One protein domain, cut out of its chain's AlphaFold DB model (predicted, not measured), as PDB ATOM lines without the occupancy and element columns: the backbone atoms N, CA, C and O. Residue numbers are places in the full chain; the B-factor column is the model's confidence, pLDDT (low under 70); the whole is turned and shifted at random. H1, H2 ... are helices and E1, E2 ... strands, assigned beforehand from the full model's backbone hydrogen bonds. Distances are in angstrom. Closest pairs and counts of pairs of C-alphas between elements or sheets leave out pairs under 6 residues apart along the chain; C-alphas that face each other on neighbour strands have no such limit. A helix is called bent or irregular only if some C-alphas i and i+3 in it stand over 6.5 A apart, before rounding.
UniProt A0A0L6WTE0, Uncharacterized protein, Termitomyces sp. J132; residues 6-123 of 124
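Overview. This is residues 6 to 123 of the 124 residues of an uncharacterized protein of Termitomyces sp. J132 (UniProt A0A0L6WTE0). Picture a flat row: the small hairpin E1 and E2 comes first, with E1 packed along the helix H2, and beyond H2 the long helix H5 runs back the other way, near H2 but with a gap between them. The short H1 sits beside E1, the short H3 and H4 lie in the loops at the far end from the hairpin, and two stretches stick out, residues 45 to 51 of the long link and residues 113 to 123, the tail end of H5 and what follows. The 118 printed residues, mostly helix by class, hold five named helices and two strands in the order H1, E1, E2, H2, H3, H4, H5, with E1 and E2 an antiparallel sheet. The whole is only just compact, close to loose, with a radius of gyration of the C-alphas of 16.2 A, and it spans 46 by 42 by 23 A.

Arrangement. Start at H1, residues 6 to 12, and cross a tight link to E1, residues 16 to 19; their closest C-alphas, Gly 10 and Leu 16, are 5.8 A apart. E1 forms a hairpin with E2, residues 25 to 28, antiparallel at 153 degrees; look for N 17 and O 27 at 2.9 A and N 27 and O 17 at 2.8 A. H2, residues 55 to 69, has 13 pairs of C-alphas within 8 A of E1, the closest being Ala 17 and Phe 62 at 5.1 A. H2 and E2 are near each other, with 8 pairs of C-alphas within 10 A, and H2 is also near H1. H3, residues 80 to 84, touches no helix and is apart from H2. H4, residues 94 to 97, and H5, residues 100 to 121, touch only at the corner, with residues 102 to 106 of H5 alone; the closest C-alphas are those of Trp 97 and Arg 103, 5.4 A. H5 and H2 are near each other, with 6 pairs of C-alphas within 10 A. Every O i to N i+4 pair is within hydrogen-bond range in H1, H2 and H3; in H5 it is 16 of 18, and H4 is too short for such a pair.

Along the chain. Find C-alpha 6 at (-1.031, 13.471, 35.218), where H1 begins. H2 runs 21.0 A from C-alpha 55 at (-16.888, 27.027, 43.834). H5 runs 31.2 A and ends at C-alpha 121, at (-19.352, 46.276, 39.129); it has a kink of 31 degrees near residue 114, and is neither bent nor irregular, but only just: C-alphas 113 and 116 are 6.2 A apart. E1 measures 10.0 A, E2 9.8 A, H1 10.4 A, H3 5.7 A and H4 5.1 A.

Size, cuts and confidence. The two C-alphas farthest apart, those of Thr 47 and Ser 94, are 47.4 A from each other. The printed part has no cut, and its one long link is E2 to H2, residues 29 to 54. Mean pLDDT of the printed part is 79.6; look for values under 70 at residues 70 to 89, residue 101 and residues 114 to 123.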
ATOM      1  N   ASP A   6      -0.048  14.452  35.687       81.19
ATOM      2  CA  ASP A   6      -1.031  13.471  35.218       81.19
ATOM      3  C   ASP A   6      -2.478  13.946  35.421       81.19
ATOM      4  O   ASP A   6      -3.305  13.822  34.524       81.19
ATOM      5  N   LEU A   7      -2.770  14.564  36.568       90.88
ATOM      6  CA  LEU A   7      -4.087  15.131  36.862       90.88
ATOM      7  C   LEU A   7      -4.344  16.437  36.113       90.88
ATOM      8  O   LEU A   7      -5.483  16.720  35.761       90.88
ATOM      9  N   ARG A   8      -3.294  17.223  35.860       92.94
ATOM     10  CA  ARG A   8      -3.383  18.450  35.069       92.94
ATOM     11  C   ARG A   8      -3.843  18.147  33.645       92.94
ATOM     12  O   ARG A   8      -4.771  18.785  33.177       92.94
ATOM     13  N   ASN A   9      -3.241  17.152  32.991       91.19
ATOM     14  CA  ASN A   9      -3.627  16.783  31.627       91.19
ATOM     15  C   ASN A   9      -5.097  16.350  31.550       91.19
ATOM     16  O   ASN A   9      -5.802  16.728  30.619       91.19
ATOM     17  N   GLY A  10      -5.562  15.582  32.537       93.19
ATOM     18  CA  GLY A  10      -6.963  15.182  32.619       93.19
ATOM     19  C   GLY A  10      -7.907  16.342  32.924       93.19
ATOM     20  O   GLY A  10      -8.996  16.416  32.361       93.19
ATOM     21  N   TRP A  11      -7.483  17.273  33.777       94.25
ATOM     22  CA  TRP A  11      -8.226  18.496  34.064       94.25
ATOM     23  C   TRP A  11      -8.390  19.348  32.800       94.25
ATOM     24  O   TRP A  11      -9.518  19.604  32.395       94.25
ATOM     25  N   ASP A  12      -7.288  19.698  32.131       92.00
ATOM     26  CA  ASP A  12      -7.274  20.566  30.944       92.00
ATOM     27  C   ASP A  12      -8.075  19.949  29.770       92.00
ATOM     28  O   ASP A  12      -8.717  20.658  28.996       92.00
ATOM     29  N   ASN A  13      -8.110  18.613  29.665       90.19
ATOM     30  CA  ASN A  13      -8.885  17.889  28.646       90.19
ATOM     31  C   ASN A  13     -10.329  17.557  29.051       90.19
ATOM     32  O   ASN A  13     -11.043  16.887  28.288       90.19
ATOM     33  N   TYR A  14     -10.771  18.031  30.217       92.31
ATOM     34  CA  TYR A  14     -12.093  17.779  30.787       92.31
ATOM     35  C   TYR A  14     -12.418  16.287  30.964       92.31
ATOM     36  O   TYR A  14     -13.541  15.828  30.764       92.31
ATOM     37  N   GLU A  15     -11.408  15.492  31.290       93.44
ATOM     38  CA  GLU A  15     -11.520  14.056  31.550       93.44
ATOM     39  C   GLU A  15     -11.876  13.745  33.002       93.44
ATOM     40  O   GLU A  15     -12.379  12.663  33.302       93.44
ATOM     41  N   LEU A  16     -11.654  14.707  33.895       95.25
ATOM     42  CA  LEU A  16     -12.158  14.714  35.259       95.25
ATOM     43  C   LEU A  16     -12.581  16.127  35.664       95.25
ATOM     44  O   LEU A  16     -12.064  17.122  35.154       95.25
ATOM     45  N   ALA A  17     -13.489  16.200  36.628       95.88
ATOM     46  CA  ALA A  17     -13.880  17.438  37.282       95.88
ATOM     47  C   ALA A  17     -14.093  17.218  38.783       95.88
ATOM     48  O   ALA A  17     -14.009  16.097  39.289       95.88
ATOM     49  N   VAL A  18     -14.365  18.305  39.498       97.00
ATOM     50  CA  VAL A  18     -14.737  18.292  40.913       97.00
ATOM     51  C   VAL A  18     -16.135  18.872  41.027       97.00
ATOM     52  O   VAL A  18     -16.385  19.952  40.507       97.00
ATOM     53  N   ASP A  19     -17.022  18.158  41.708       96.06
ATOM     54  CA  ASP A  19     -18.379  18.610  42.002       96.06
ATOM     55  C   ASP A  19     -18.409  19.238  43.410       96.06
ATOM     56  O   ASP A  19     -18.357  18.502  44.408       96.06
ATOM     57  N   PRO A  20     -18.451  20.579  43.526       95.06
ATOM     58  CA  PRO A  20     -18.456  21.252  44.820       95.06
ATOM     59  C   PRO A  20     -19.792  21.069  45.560       95.06
ATOM     60  O   PRO A  20     -19.793  21.018  46.790       95.06
ATOM     61  N   ASP A  21     -20.904  20.875  44.843       95.56
ATOM     62  CA  ASP A  21     -22.246  20.681  45.414       95.56
ATOM     63  C   ASP A  21     -22.411  19.310  46.071       95.56
ATOM     64  O   ASP A  21     -23.225  19.125  46.978       95.56
ATOM     65  N   ARG A  22     -21.585  18.342  45.666       94.81
ATOM     66  CA  ARG A  22     -21.507  17.009  46.278       94.81
ATOM     67  C   ARG A  22     -20.343  16.867  47.255       94.81
ATOM     68  O   ARG A  22     -19.872  15.756  47.492       94.81
ATOM     69  N   GLY A  23     -19.889  17.973  47.843       94.50
ATOM     70  CA  GLY A  23     -18.812  17.970  48.832       94.50
ATOM     71  C   GLY A  23     -17.434  17.777  48.204       94.50
ATOM     72  O   GLY A  23     -16.616  17.030  48.739       94.50
ATOM     73  N   TYR A  24     -17.183  18.444  47.075       95.94
ATOM     74  CA  TYR A  24     -15.916  18.428  46.331       95.94
ATOM     75  C   TYR A  24     -15.483  17.032  45.875       95.94
ATOM     76  O   TYR A  24     -14.301  16.685  45.921       95.94
ATOM     77  N   VAL A  25     -16.432  16.203  45.445       97.56
ATOM     78  CA  VAL A  25     -16.128  14.859  44.938       97.56
ATOM     79  C   VAL A  25     -15.494  14.952  43.553       97.56
ATOM     80  O   VAL A  25     -15.985  15.658  42.677       97.56
ATOM     81  N   ILE A  26     -14.411  14.206  43.345       96.88
ATOM     82  CA  ILE A  26     -13.741  14.068  42.053       96.88
ATOM     83  C   ILE A  26     -14.529  13.082  41.190       96.88
ATOM     84  O   ILE A  26     -14.724  11.919  41.561       96.88
ATOM     85  N   VAL A  27     -14.950  13.542  40.017       96.56
ATOM     86  CA  VAL A  27     -15.751  12.788  39.053       96.56
ATOM     87  C   VAL A  27     -14.960  12.643  37.753       96.56
ATOM     88  O   VAL A  27     -14.778  13.630  37.040       96.56
ATOM     89  N   PRO A  28     -14.467  11.439  37.430       95.00
ATOM     90  CA  PRO A  28     -13.887  11.161  36.128       95.00
ATOM     91  C   PRO A  28     -14.975  10.849  35.094       95.00
ATOM     92  O   PRO A  28     -15.977  10.203  35.397       95.00
ATOM     93  N   PHE A  29     -14.741  11.279  33.859       92.31
ATOM     94  CA  PHE A  29     -15.612  11.058  32.701       92.31
ATOM     95  C   PHE A  29     -15.042  10.030  31.714       92.31
ATOM     96  O   PHE A  29     -15.730   9.615  30.784       92.31
ATOM     97  N   VAL A  30     -13.792   9.609  31.915       90.81
ATOM     98  CA  VAL A  30     -13.107   8.553  31.155       90.81
ATOM     99  C   VAL A  30     -12.378   7.607  32.120       90.81
ATOM    100  O   VAL A  30     -12.207   7.918  33.301       90.81
ATOM    101  N   GLY A  31     -11.952   6.438  31.634       91.25
ATOM    102  CA  GLY A  31     -11.159   5.491  32.427       91.25
ATOM    103  C   GLY A  31      -9.733   5.987  32.718       91.25
ATOM    104  O   GLY A  31      -9.243   6.897  32.059       91.25
ATOM    105  N   GLY A  32      -9.051   5.361  33.685       91.19
ATOM    106  CA  GLY A  32      -7.649   5.664  34.029       91.19
ATOM    107  C   GLY A  32      -7.450   6.542  35.271       91.19
ATOM    108  O   GLY A  32      -6.314   6.761  35.686       91.19
ATOM    109  N   TYR A  33      -8.538   6.989  35.902       92.94
ATOM    110  CA  TYR A  33      -8.528   7.838  37.101       92.94
ATOM    111  C   TYR A  33      -9.051   7.115  38.358       92.94
ATOM    112  O   TYR A  33      -9.501   7.754  39.311       92.94
ATOM    113  N   ASP A  34      -8.990   5.779  38.395       92.88
ATOM    114  CA  ASP A  34      -9.527   4.947  39.493       92.88
ATOM    115  C   ASP A  34      -8.918   5.290  40.861       92.88
ATOM    116  O   ASP A  34      -9.535   5.128  41.913       92.88
ATOM    117  N   ASN A  35      -7.693   5.813  40.864       92.12
ATOM    118  CA  ASN A  35      -6.991   6.241  42.067       92.12
ATOM    119  C   ASN A  35      -7.561   7.527  42.694       92.12
ATOM    120  O   ASN A  35      -7.232   7.812  43.849       92.12
ATOM    121  N   VAL A  36      -8.369   8.305  41.970       94.38
ATOM    122  CA  VAL A  36      -8.975   9.563  42.443       94.38
ATOM    123  C   VAL A  36     -10.499   9.585  42.339       94.38
ATOM    124  O   VAL A  36     -11.126  10.376  43.039       94.38
ATOM    125  N   ALA A  37     -11.095   8.698  41.541       95.69
ATOM    126  CA  ALA A  37     -12.536   8.581  41.360       95.69
ATOM    127  C   ALA A  37     -13.294   8.508  42.697       95.69
ATOM    128  O   ALA A  37     -12.985   7.683  43.560       95.69
ATOM    129  N   GLY A  38     -14.287   9.381  42.880       95.50
ATOM    130  CA  GLY A  38     -15.143   9.399  44.067       95.50
ATOM    131  C   GLY A  38     -14.480   9.941  45.339       95.50
ATOM    132  O   GLY A  38     -15.148  10.052  46.366       95.50
ATOM    133  N   LYS A  39     -13.189  10.293  45.306       96.81
ATOM    134  CA  LYS A  39     -12.515  10.910  46.453       96.81
ATOM    135  C   LYS A  39     -12.893  12.381  46.574       96.81
ATOM    136  O   LYS A  39     -13.167  13.047  45.582       96.81
ATOM    137  N   THR A  40     -12.838  12.897  47.793       96.75
ATOM    138  CA  THR A  40     -13.043  14.319  48.074       96.75
ATOM    139  C   THR A  40     -11.745  15.102  47.896       96.75
ATOM    140  O   THR A  40     -10.721  14.754  48.495       96.75
ATOM    141  N   LEU A  41     -11.792  16.187  47.122       93.50
ATOM    142  CA  LEU A  41     -10.734  17.188  47.088       93.50
ATOM    143  C   LEU A  41     -10.708  17.928  48.431       93.50
ATOM    144  O   LEU A  41     -11.656  18.615  48.808       93.50
ATOM    145  N   LYS A  42      -9.602  17.785  49.159       92.25
ATOM    146  CA  LYS A  42      -9.404  18.461  50.440       92.25
ATOM    147  C   LYS A  42      -8.838  19.859  50.225       92.25
ATOM    148  O   LYS A  42      -7.774  20.008  49.631       92.25
ATOM    149  N   LEU A  43      -9.536  20.863  50.746       89.75
ATOM    150  CA  LEU A  43      -9.137  22.277  50.706       89.75
ATOM    151  C   LEU A  43      -8.787  22.827  52.101       89.75
ATOM    152  O   LEU A  43      -8.514  24.009  52.242       89.75
ATOM    153  N   ASP A  44      -8.780  21.966  53.120       89.00
ATOM    154  CA  ASP A  44      -8.480  22.273  54.527       89.00
ATOM    155  C   ASP A  44      -7.085  22.874  54.754       89.00
ATOM    156  O   ASP A  44      -6.887  23.668  55.668       89.00
ATOM    157  N   HIS A  45      -6.125  22.529  53.898       88.25
ATOM    158  CA  HIS A  45      -4.782  23.107  53.897       88.25
ATOM    159  C   HIS A  45      -4.733  24.572  53.419       88.25
ATOM    160  O   HIS A  45      -3.711  25.231  53.604       88.25
ATOM    161  N   ILE A  46      -5.803  25.089  52.801       90.06
ATOM    162  CA  ILE A  46      -5.907  26.479  52.353       90.06
ATOM    163  C   ILE A  46      -6.577  27.292  53.462       90.06
ATOM    164  O   ILE A  46      -7.800  27.363  53.554       90.06
ATOM    165  N   THR A  47      -5.763  27.890  54.330       89.88
ATOM    166  CA  THR A  47      -6.255  28.649  55.492       89.88
ATOM    167  C   THR A  47      -6.717  30.061  55.150       89.88
ATOM    168  O   THR A  47      -7.509  30.629  55.893       89.88
ATOM    169  N   ASP A  48      -6.208  30.638  54.058       90.62
ATOM    170  CA  ASP A  48      -6.624  31.948  53.557       90.62
ATOM    171  C   ASP A  48      -7.761  31.768  52.531       90.62
ATOM    172  O   ASP A  48      -7.533  31.217  51.449       90.62
ATOM    173  N   PRO A  49      -8.993  32.218  52.834       84.06
ATOM    174  CA  PRO A  49     -10.123  32.073  51.923       84.06
ATOM    175  C   PRO A  49      -9.942  32.810  50.591       84.06
ATOM    176  O   PRO A  49     -10.546  32.404  49.604       84.06
ATOM    177  N   SER A  50      -9.117  33.864  50.539       87.62
ATOM    178  CA  SER A  50      -8.936  34.692  49.337       87.62
ATOM    179  C   SER A  50      -8.170  33.985  48.216       87.62
ATOM    180  O   SER A  50      -8.314  34.337  47.047       87.62
ATOM    181  N   ILE A  51      -7.386  32.957  48.555       87.81
ATOM    182  CA  ILE A  51      -6.618  32.150  47.592       87.81
ATOM    183  C   ILE A  51      -7.287  30.803  47.291       87.81
ATOM    184  O   ILE A  51      -6.797  30.031  46.459       87.81
ATOM    185  N   ARG A  52      -8.391  30.487  47.978       89.31
ATOM    186  CA  ARG A  52      -9.167  29.271  47.733       89.31
ATOM    187  C   ARG A  52      -9.843  29.383  46.362       89.31
ATOM    188  O   ARG A  52     -10.469  30.404  46.088       89.31
ATOM    189  N   PRO A  53      -9.770  28.350  45.504       89.50
ATOM    190  CA  PRO A  53     -10.516  28.362  44.251       89.50
ATOM    191  C   PRO A  53     -12.019  28.536  44.509       89.50
ATOM    192  O   PRO A  53     -12.566  27.902  45.414       89.50
ATOM    193  N   LEU A  54     -12.666  29.389  43.716       90.88
ATOM    194  CA  LEU A  54     -14.099  29.647  43.820       90.88
ATOM    195  C   LEU A  54     -14.905  28.412  43.407       90.88
ATOM    196  O   LEU A  54     -14.580  27.744  42.425       90.88
ATOM    197  N   ASP A  55     -15.998  28.157  44.124       92.94
ATOM    198  CA  ASP A  55     -16.888  27.027  43.834       92.94
ATOM    199  C   ASP A  55     -17.545  27.153  42.458       92.94
ATOM    200  O   ASP A  55     -17.768  26.153  41.785       92.94
ATOM    201  N   GLU A  56     -17.803  28.380  42.007       91.50
ATOM    202  CA  GLU A  56     -18.331  28.667  40.670       91.50
ATOM    203  C   GLU A  56     -17.400  28.152  39.568       91.50
ATOM    204  O   GLU A  56     -17.858  27.482  38.652       91.50
ATOM    205  N   LEU A  57     -16.082  28.320  39.716       91.69
ATOM    206  CA  LEU A  57     -15.116  27.802  38.741       91.69
ATOM    207  C   LEU A  57     -15.098  26.269  38.705       91.69
ATOM    208  O   LEU A  57     -14.880  25.675  37.650       91.69
ATOM    209  N   PHE A  58     -15.333  25.614  39.847       93.81
ATOM    210  CA  PHE A  58     -15.492  24.162  39.887       93.81
ATOM    211  C   PHE A  58     -16.776  23.714  39.179       93.81
ATOM    212  O   PHE A  58     -16.722  22.766  38.394       93.81
ATOM    213  N   ARG A  59     -17.904  24.400  39.417       93.25
ATOM    214  CA  ARG A  59     -19.184  24.113  38.744       93.25
ATOM    215  C   ARG A  59     -19.068  24.300  37.237       93.25
ATOM    216  O   ARG A  59     -19.447  23.399  36.493       93.25
ATOM    217  N   ASP A  60     -18.484  25.407  36.796       90.75
ATOM    218  CA  ASP A  60     -18.301  25.703  35.375       90.75
ATOM    219  C   ASP A  60     -17.442  24.633  34.695       90.75
ATOM    220  O   ASP A  60     -17.846  24.065  33.678       90.75
ATOM    221  N   HIS A  61     -16.306  24.266  35.299       93.25
ATOM    222  CA  HIS A  61     -15.453  23.190  34.781       93.25
ATOM    223  C   HIS A  61     -16.179  21.840  34.730       93.25
ATOM    224  O   HIS A  61     -16.045  21.088  33.763       93.25
ATOM    225  N   PHE A  62     -16.974  21.527  35.755       93.69
ATOM    226  CA  PHE A  62     -17.783  20.313  35.792       93.69
ATOM    227  C   PHE A  62     -18.805  20.275  34.654       93.69
ATOM    228  O   PHE A  62     -18.899  19.264  33.954       93.69
ATOM    229  N   PHE A  63     -19.529  21.372  34.418       89.69
ATOM    230  CA  PHE A  63     -20.464  21.467  33.300       89.69
ATOM    231  C   PHE A  63     -19.756  21.303  31.956       89.69
ATOM    232  O   PHE A  63     -20.217  20.514  31.132       89.69
ATOM    233  N   GLN A  64     -18.609  21.952  31.753       85.00
ATOM    234  CA  GLN A  64     -17.819  21.796  30.527       85.00
ATOM    235  C   GLN A  64     -17.379  20.341  30.305       85.00
ATOM    236  O   GLN A  64     -17.471  19.822  29.192       85.00
ATOM    237  N   ALA A  65     -16.989  19.631  31.365       90.00
ATOM    238  CA  ALA A  65     -16.642  18.216  31.276       90.00
ATOM    239  C   ALA A  65     -17.834  17.320  30.925       90.00
ATOM    240  O   ALA A  65     -17.723  16.462  30.041       90.00
ATOM    241  N   VAL A  66     -19.000  17.564  31.530       87.19
ATOM    242  CA  VAL A  66     -20.251  16.886  31.158       87.19
ATOM    243  C   VAL A  66     -20.587  17.147  29.686       87.19
ATOM    244  O   VAL A  66     -20.895  16.210  28.946       87.19
ATOM    245  N   LEU A  67     -20.497  18.395  29.225       82.44
ATOM    246  CA  LEU A  67     -20.787  18.758  27.839       82.44
ATOM    247  C   LEU A  67     -19.828  18.070  26.863       82.44
ATOM    248  O   LEU A  67     -20.278  17.381  25.943       82.44
ATOM    249  N   LYS A  68     -18.519  18.171  27.109       81.69
ATOM    250  CA  LYS A  68     -17.485  17.615  26.230       81.69
ATOM    251  C   LYS A  68     -17.510  16.087  26.178       81.69
ATOM    252  O   LYS A  68     -17.309  15.516  25.108       81.69
ATOM    253  N   LYS A  69     -17.730  15.406  27.310       84.19
ATOM    254  CA  LYS A  69     -17.559  13.943  27.408       84.19
ATOM    255  C   LYS A  69     -18.863  13.144  27.456       84.19
ATOM    256  O   LYS A  69     -18.865  12.007  26.997       84.19
ATOM    257  N   MET A  70     -19.965  13.705  27.961       69.75
ATOM    258  CA  MET A  70     -21.259  13.001  28.040       69.75
ATOM    259  C   MET A  70     -22.258  13.458  26.972       69.75
ATOM    260  O   MET A  70     -22.930  12.615  26.381       69.75
ATOM    261  N   LYS A  71     -22.339  14.761  26.660       58.84
ATOM    262  CA  LYS A  71     -23.232  15.267  25.592       58.84
ATOM    263  C   LYS A  71     -22.641  15.036  24.184       58.84
ATOM    264  O   LYS A  71     -23.400  14.933  23.222       58.84
ATOM    265  N   GLY A  72     -21.317  14.866  24.071       50.16
ATOM    266  CA  GLY A  72     -20.584  14.590  22.822       50.16
ATOM    267  C   GLY A  72     -20.627  13.144  22.300       50.16
ATOM    268  O   GLY A  72     -20.275  12.912  21.146       50.16
ATOM    269  N   ALA A  73     -21.106  12.167  23.080       50.31
ATOM    270  CA  ALA A  73     -21.256  10.781  22.605       50.31
ATOM    271  C   ALA A  73     -22.400  10.605  21.578       50.31
ATOM    272  O   ALA A  73     -22.569   9.516  21.031       50.31
ATOM    273  N   GLY A  74     -23.188  11.664  21.331       50.97
ATOM    274  CA  GLY A  74     -24.402  11.625  20.519       50.97
ATOM    275  C   GLY A  74     -24.397  12.398  19.196       50.97
ATOM    276  O   GLY A  74     -25.098  11.947  18.304       50.97
ATOM    277  N   GLU A  75     -23.674  13.519  19.003       42.28
ATOM    278  CA  GLU A  75     -23.691  14.232  17.701       42.28
ATOM    279  C   GLU A  75     -22.649  15.369  17.537       42.28
ATOM    280  O   GLU A  75     -22.431  16.156  18.451       42.28
ATOM    281  N   ARG A  76     -22.064  15.408  16.322       46.03
ATOM    282  CA  ARG A  76     -21.160  16.366  15.623       46.03
ATOM    283  C   ARG A  76     -20.170  17.241  16.423       46.03
ATOM    284  O   ARG A  76     -20.484  18.348  16.833       46.03
ATOM    285  N   SER A  77     -18.934  16.729  16.472       51.06
ATOM    286  CA  SER A  77     -17.610  17.324  16.159       51.06
ATOM    287  C   SER A  77     -17.401  18.848  16.140       51.06
ATOM    288  O   SER A  77     -16.697  19.335  15.253       51.06
ATOM    289  N   TRP A  78     -17.971  19.617  17.060       53.09
ATOM    290  CA  TRP A  78     -17.475  20.972  17.276       53.09
ATOM    291  C   TRP A  78     -16.392  20.967  18.350       53.09
ATOM    292  O   TRP A  78     -16.599  20.428  19.437       53.09
ATOM    293  N   ASP A  79     -15.214  21.484  18.003       57.62
ATOM    294  CA  ASP A  79     -14.082  21.587  18.918       57.62
ATOM    295  C   ASP A  79     -14.110  22.962  19.587       57.62
ATOM    296  O   ASP A  79     -14.228  23.986  18.918       57.62
ATOM    297  N   TYR A  80     -14.002  22.991  20.913       58.66
ATOM    298  CA  TYR A  80     -13.964  24.237  21.682       58.66
ATOM    299  C   TYR A  80     -12.759  25.107  21.288       58.66
ATOM    300  O   TYR A  80     -12.853  26.332  21.329       58.66
ATOM    301  N   GLU A  81     -11.646  24.499  20.866       57.56
ATOM    302  CA  GLU A  81     -10.511  25.244  20.305       57.56
ATOM    303  C   GLU A  81     -10.834  25.869  18.937       57.56
ATOM    304  O   GLU A  81     -10.453  27.011  18.698       57.56
ATOM    305  N   ASP A  82     -11.590  25.183  18.070       61.97
ATOM    306  CA  ASP A  82     -12.029  25.701  16.752       61.97
ATOM    307  C   ASP A  82     -13.060  26.840  16.882       61.97
ATOM    308  O   ASP A  82     -13.253  27.665  15.991       61.97
ATOM    309  N   ALA A  83     -13.735  26.868  18.022       59.47
ATOM    310  CA  ALA A  83     -14.819  27.770  18.346       59.47
ATOM    311  C   ALA A  83     -14.401  29.074  19.024       59.47
ATOM    312  O   ALA A  83     -15.009  30.124  18.804       59.47
ATOM    313  N   LEU A  84     -13.461  28.934  19.961       61.69
ATOM    314  CA  LEU A  84     -13.183  29.892  21.029       61.69
ATOM    315  C   LEU A  84     -11.683  29.956  21.371       61.69
ATOM    316  O   LEU A  84     -11.318  30.640  22.330       61.69
ATOM    317  N   GLY A  85     -10.817  29.230  20.651       54.50
ATOM    318  CA  GLY A  85      -9.416  28.995  21.026       54.50
ATOM    319  C   GLY A  85      -8.525  30.239  21.051       54.50
ATOM    320  O   GLY A  85      -7.528  30.262  21.769       54.50
ATOM    321  N   ASP A  86      -8.892  31.301  20.336       61.47
ATOM    322  CA  ASP A  86      -8.221  32.608  20.362       61.47
ATOM    323  C   ASP A  86      -8.895  33.613  21.319       61.47
ATOM    324  O   ASP A  86      -8.524  34.786  21.382       61.47
ATOM    325  N   GLY A  87      -9.887  33.162  22.092       58.47
ATOM    326  CA  GLY A  87     -10.705  34.006  22.956       58.47
ATOM    327  C   GLY A  87     -11.775  34.800  22.202       58.47
ATOM    328  O   GLY A  87     -12.598  35.449  22.857       58.47
ATOM    329  N   HIS A  88     -11.822  34.723  20.871       60.03
ATOM    330  CA  HIS A  88     -12.854  35.334  20.049       60.03
ATOM    331  C   HIS A  88     -13.957  34.315  19.752       60.03
ATOM    332  O   HIS A  88     -13.708  33.136  19.534       60.03
ATOM    333  N   MET A  89     -15.205  34.772  19.773       68.88
ATOM    334  CA  MET A  89     -16.355  33.947  19.420       68.88
ATOM    335  C   MET A  89     -16.820  34.359  18.026       68.88
ATOM    336  O   MET A  89     -17.335  35.463  17.845       68.88
ATOM    337  N   ASP A  90     -16.634  33.492  17.029       74.75
ATOM    338  CA  ASP A  90     -17.137  33.754  15.678       74.75
ATOM    339  C   ASP A  90     -18.646  33.474  15.593       74.75
ATOM    340  O   ASP A  90     -19.094  32.360  15.310       74.75
ATOM    341  N   LEU A  91     -19.443  34.518  15.832       75.06
ATOM    342  CA  LEU A  91     -20.907  34.474  15.769       75.06
ATOM    343  C   LEU A  91     -21.458  34.253  14.348       75.06
ATOM    344  O   LEU A  91     -22.650  33.991  14.197       75.06
ATOM    345  N   SER A  92     -20.626  34.346  13.301       77.31
ATOM    346  CA  SER A  92     -21.071  34.135  11.916       77.31
ATOM    347  C   SER A  92     -21.323  32.657  11.578       77.31
ATOM    348  O   SER A  92     -22.001  32.342  10.593       77.31
ATOM    349  N   ARG A  93     -20.845  31.742  12.428       77.00
ATOM    350  CA  ARG A  93     -20.968  30.288  12.269       77.00
ATOM    351  C   ARG A  93     -22.370  29.775  12.593       77.00
ATOM    352  O   ARG A  93     -22.651  29.234  13.661       77.00
ATOM    353  N   SER A  94     -23.294  29.953  11.653       72.56
ATOM    354  CA  SER A  94     -24.680  29.468  11.781       72.56
ATOM    355  C   SER A  94     -24.801  27.941  11.893       72.56
ATOM    356  O   SER A  94     -25.763  27.448  12.475       72.56
ATOM    357  N   ASP A  95     -23.808  27.196  11.400       74.38
ATOM    358  CA  ASP A  95     -23.662  25.744  11.569       74.38
ATOM    359  C   ASP A  95     -23.502  25.327  13.039       74.38
ATOM    360  O   ASP A  95     -23.780  24.183  13.398       74.38
ATOM    361  N   VAL A  96     -23.107  26.276  13.881       71.44
ATOM    362  CA  VAL A  96     -22.796  26.092  15.293       71.44
ATOM    363  C   VAL A  96     -23.888  26.692  16.153       71.44
ATOM    364  O   VAL A  96     -24.481  26.002  16.976       71.44
ATOM    365  N   TRP A  97     -24.162  27.983  15.951       76.44
ATOM    366  CA  TRP A  97     -25.043  28.771  16.812       76.44
ATOM    367  C   TRP A  97     -26.506  28.734  16.362       76.44
ATOM    368  O   TRP A  97     -27.396  29.086  17.129       76.44
ATOM    369  N   GLY A  98     -26.768  28.321  15.117       75.25
ATOM    370  CA  GLY A  98     -28.102  28.359  14.516       75.25
ATOM    371  C   GLY A  98     -29.052  27.266  15.009       75.25
ATOM    372  O   GLY A  98     -30.255  27.355  14.774       75.25
ATOM    373  N   GLY A  99     -28.535  26.240  15.688       78.75
ATOM    374  CA  GLY A  99     -29.339  25.189  16.310       78.75
ATOM    375  C   GLY A  99     -29.728  25.512  17.754       78.75
ATOM    376  O   GLY A  99     -29.053  26.278  18.435       78.75
ATOM    377  N   GLU A 100     -30.775  24.857  18.261       75.50
ATOM    378  CA  GLU A 100     -31.249  25.007  19.648       75.50
ATOM    379  C   GLU A 100     -30.127  24.786  20.681       75.50
ATOM    380  O   GLU A 100     -29.891  25.644  21.527       75.50
ATOM    381  N   LYS A 101     -29.346  23.705  20.533       69.12
ATOM    382  CA  LYS A 101     -28.165  23.420  21.375       69.12
ATOM    383  C   LYS A 101     -27.065  24.483  21.261       69.12
ATOM    384  O   LYS A 101     -26.402  24.781  22.248       69.12
ATOM    385  N   GLY A 102     -26.857  25.035  20.066       72.62
ATOM    386  CA  GLY A 102     -25.883  26.101  19.832       72.62
ATOM    387  C   GLY A 102     -26.256  27.378  20.571       72.62
ATOM    388  O   GLY A 102     -25.411  28.020  21.188       72.62
ATOM    389  N   ARG A 103     -27.551  27.696  20.576       74.12
ATOM    390  CA  ARG A 103     -28.109  28.835  21.302       74.12
ATOM    391  C   ARG A 103     -27.942  28.689  22.819       74.12
ATOM    392  O   ARG A 103     -27.526  29.645  23.459       74.12
ATOM    393  N   GLU A 104     -28.183  27.499  23.376       74.38
ATOM    394  CA  GLU A 104     -27.919  27.203  24.799       74.38
ATOM    395  C   GLU A 104     -26.434  27.389  25.164       74.38
ATOM    396  O   GLU A 104     -26.110  27.932  26.217       74.38
ATOM    397  N   HIS A 105     -25.515  26.948  24.297       70.12
ATOM    398  CA  HIS A 105     -24.073  27.103  24.523       70.12
ATOM    399  C   HIS A 105     -23.607  28.550  24.415       70.12
ATOM    400  O   HIS A 105     -22.800  28.986  25.232       70.12
ATOM    401  N   LEU A 106     -24.156  29.307  23.465       75.94
ATOM    402  CA  LEU A 106     -23.926  30.740  23.364       75.94
ATOM    403  C   LEU A 106     -24.373  31.463  24.642       75.94
ATOM    404  O   LEU A 106     -23.625  32.269  25.184       75.94
ATOM    405  N   GLU A 107     -25.571  31.159  25.144       77.69
ATOM    406  CA  GLU A 107     -26.094  31.745  26.383       77.69
ATOM    407  C   GLU A 107     -25.215  31.411  27.593       77.69
ATOM    408  O   GLU A 107     -24.902  32.303  28.382       77.69
ATOM    409  N   PHE A 108     -24.765  30.159  27.711       75.62
ATOM    410  CA  PHE A 108     -23.843  29.738  28.767       75.62
ATOM    411  C   PHE A 108     -22.502  30.488  28.698       75.62
ATOM    412  O   PHE A 108     -22.059  31.048  29.699       75.62
ATOM    413  N   GLU A 109     -21.862  30.539  27.526       74.94
ATOM    414  CA  GLU A 109     -20.569  31.214  27.346       74.94
ATOM    415  C   GLU A 109     -20.664  32.723  27.594       74.94
ATOM    416  O   GLU A 109     -19.773  33.315  28.206       74.94
ATOM    417  N   LEU A 110     -21.757  33.356  27.154       76.00
ATOM    418  CA  LEU A 110     -22.027  34.755  27.466       76.00
ATOM    419  C   LEU A 110     -22.186  34.938  28.977       76.00
ATOM    420  O   LEU A 110     -21.511  35.792  29.545       76.00
ATOM    421  N   ALA A 111     -23.006  34.122  29.645       74.94
ATOM    422  CA  ALA A 111     -23.180  34.203  31.094       74.94
ATOM    423  C   ALA A 111     -21.842  34.062  31.836       74.94
ATOM    424  O   ALA A 111     -21.525  34.898  32.676       74.94
ATOM    425  N   HIS A 112     -21.015  33.083  31.462       71.56
ATOM    426  CA  HIS A 112     -19.704  32.853  32.066       71.56
ATOM    427  C   HIS A 112     -18.747  34.045  31.881       71.56
ATOM    428  O   HIS A 112     -18.131  34.517  32.838       71.56
ATOM    429  N   ARG A 113     -18.650  34.595  30.662       73.12
ATOM    430  CA  ARG A 113     -17.758  35.732  30.367       73.12
ATOM    431  C   ARG A 113     -18.244  37.043  30.989       73.12
ATOM    432  O   ARG A 113     -17.425  37.856  31.413       73.12
ATOM    433  N   PHE A 114     -19.558  37.254  31.053       69.06
ATOM    434  CA  PHE A 114     -20.148  38.447  31.663       69.06
ATOM    435  C   PHE A 114     -20.191  38.387  33.192       69.06
ATOM    436  O   PHE A 114     -20.203  39.441  33.829       69.06
ATOM    437  N   HIS A 115     -20.136  37.197  33.792       67.31
ATOM    438  CA  HIS A 115     -20.105  37.032  35.247       67.31
ATOM    439  C   HIS A 115     -18.945  37.799  35.897       67.31
ATOM    440  O   HIS A 115     -19.142  38.537  36.860       67.31
ATOM    441  N   GLY A 116     -17.747  37.748  35.302       61.84
ATOM    442  CA  GLY A 116     -16.583  38.493  35.799       61.84
ATOM    443  C   GLY A 116     -16.735  40.022  35.754       61.84
ATOM    444  O   GLY A 116     -16.119  40.723  36.555       61.84
ATOM    445  N   LEU A 117     -17.571  40.549  34.851       62.00
ATOM    446  CA  LEU A 117     -17.852  41.986  34.749       62.00
ATOM    447  C   LEU A 117     -18.885  42.440  35.787       62.00
ATOM    448  O   LEU A 117     -18.739  43.520  36.353       62.00
ATOM    449  N   LEU A 118     -19.889  41.606  36.070       57.19
ATOM    450  CA  LEU A 118     -20.910  41.887  37.083       57.19
ATOM    451  C   LEU A 118     -20.314  41.901  38.496       57.19
ATOM    452  O   LEU A 118     -20.540  42.848  39.245       57.19
ATOM    453  N   VAL A 119     -19.459  40.927  38.821       58.31
ATOM    454  CA  VAL A 119     -18.760  40.865  40.118       58.31
ATOM    455  C   VAL A 119     -17.836  42.078  40.333       58.31
ATOM    456  O   VAL A 119     -17.719  42.591  41.449       58.31
ATOM    457  N   ALA A 120     -17.215  42.595  39.267       56.66
ATOM    458  CA  ALA A 120     -16.391  43.804  39.334       56.66
ATOM    459  C   ALA A 120     -17.217  45.092  39.524       56.66
ATOM    460  O   ALA A 120     -16.721  46.055  40.108       56.66
ATOM    461  N   GLN A 121     -18.465  45.115  39.051       52.91
ATOM    462  CA  GLN A 121     -19.352  46.276  39.129       52.91
ATOM    463  C   GLN A 121     -20.073  46.386  40.485       52.91
ATOM    464  O   GLN A 121     -20.374  47.494  40.917       52.91
ATOM    465  N   GLU A 122     -20.292  45.267  41.183       54.91
ATOM    466  CA  GLU A 122     -20.852  45.228  42.548       54.91
ATOM    467  C   GLU A 122     -19.812  45.497  43.656       54.91
ATOM    468  O   GLU A 122     -20.162  45.608  44.829       54.91
ATOM    469  N   SER A 123     -18.534  45.622  43.288       51.56
ATOM    470  CA  SER A 123     -17.418  45.895  44.208       51.56
ATOM    471  C   SER A 123     -17.024  47.386  44.282       51.56
ATOM    472  O   SER A 123     -15.952  47.700  44.807       51.56
TER     473      SER A 123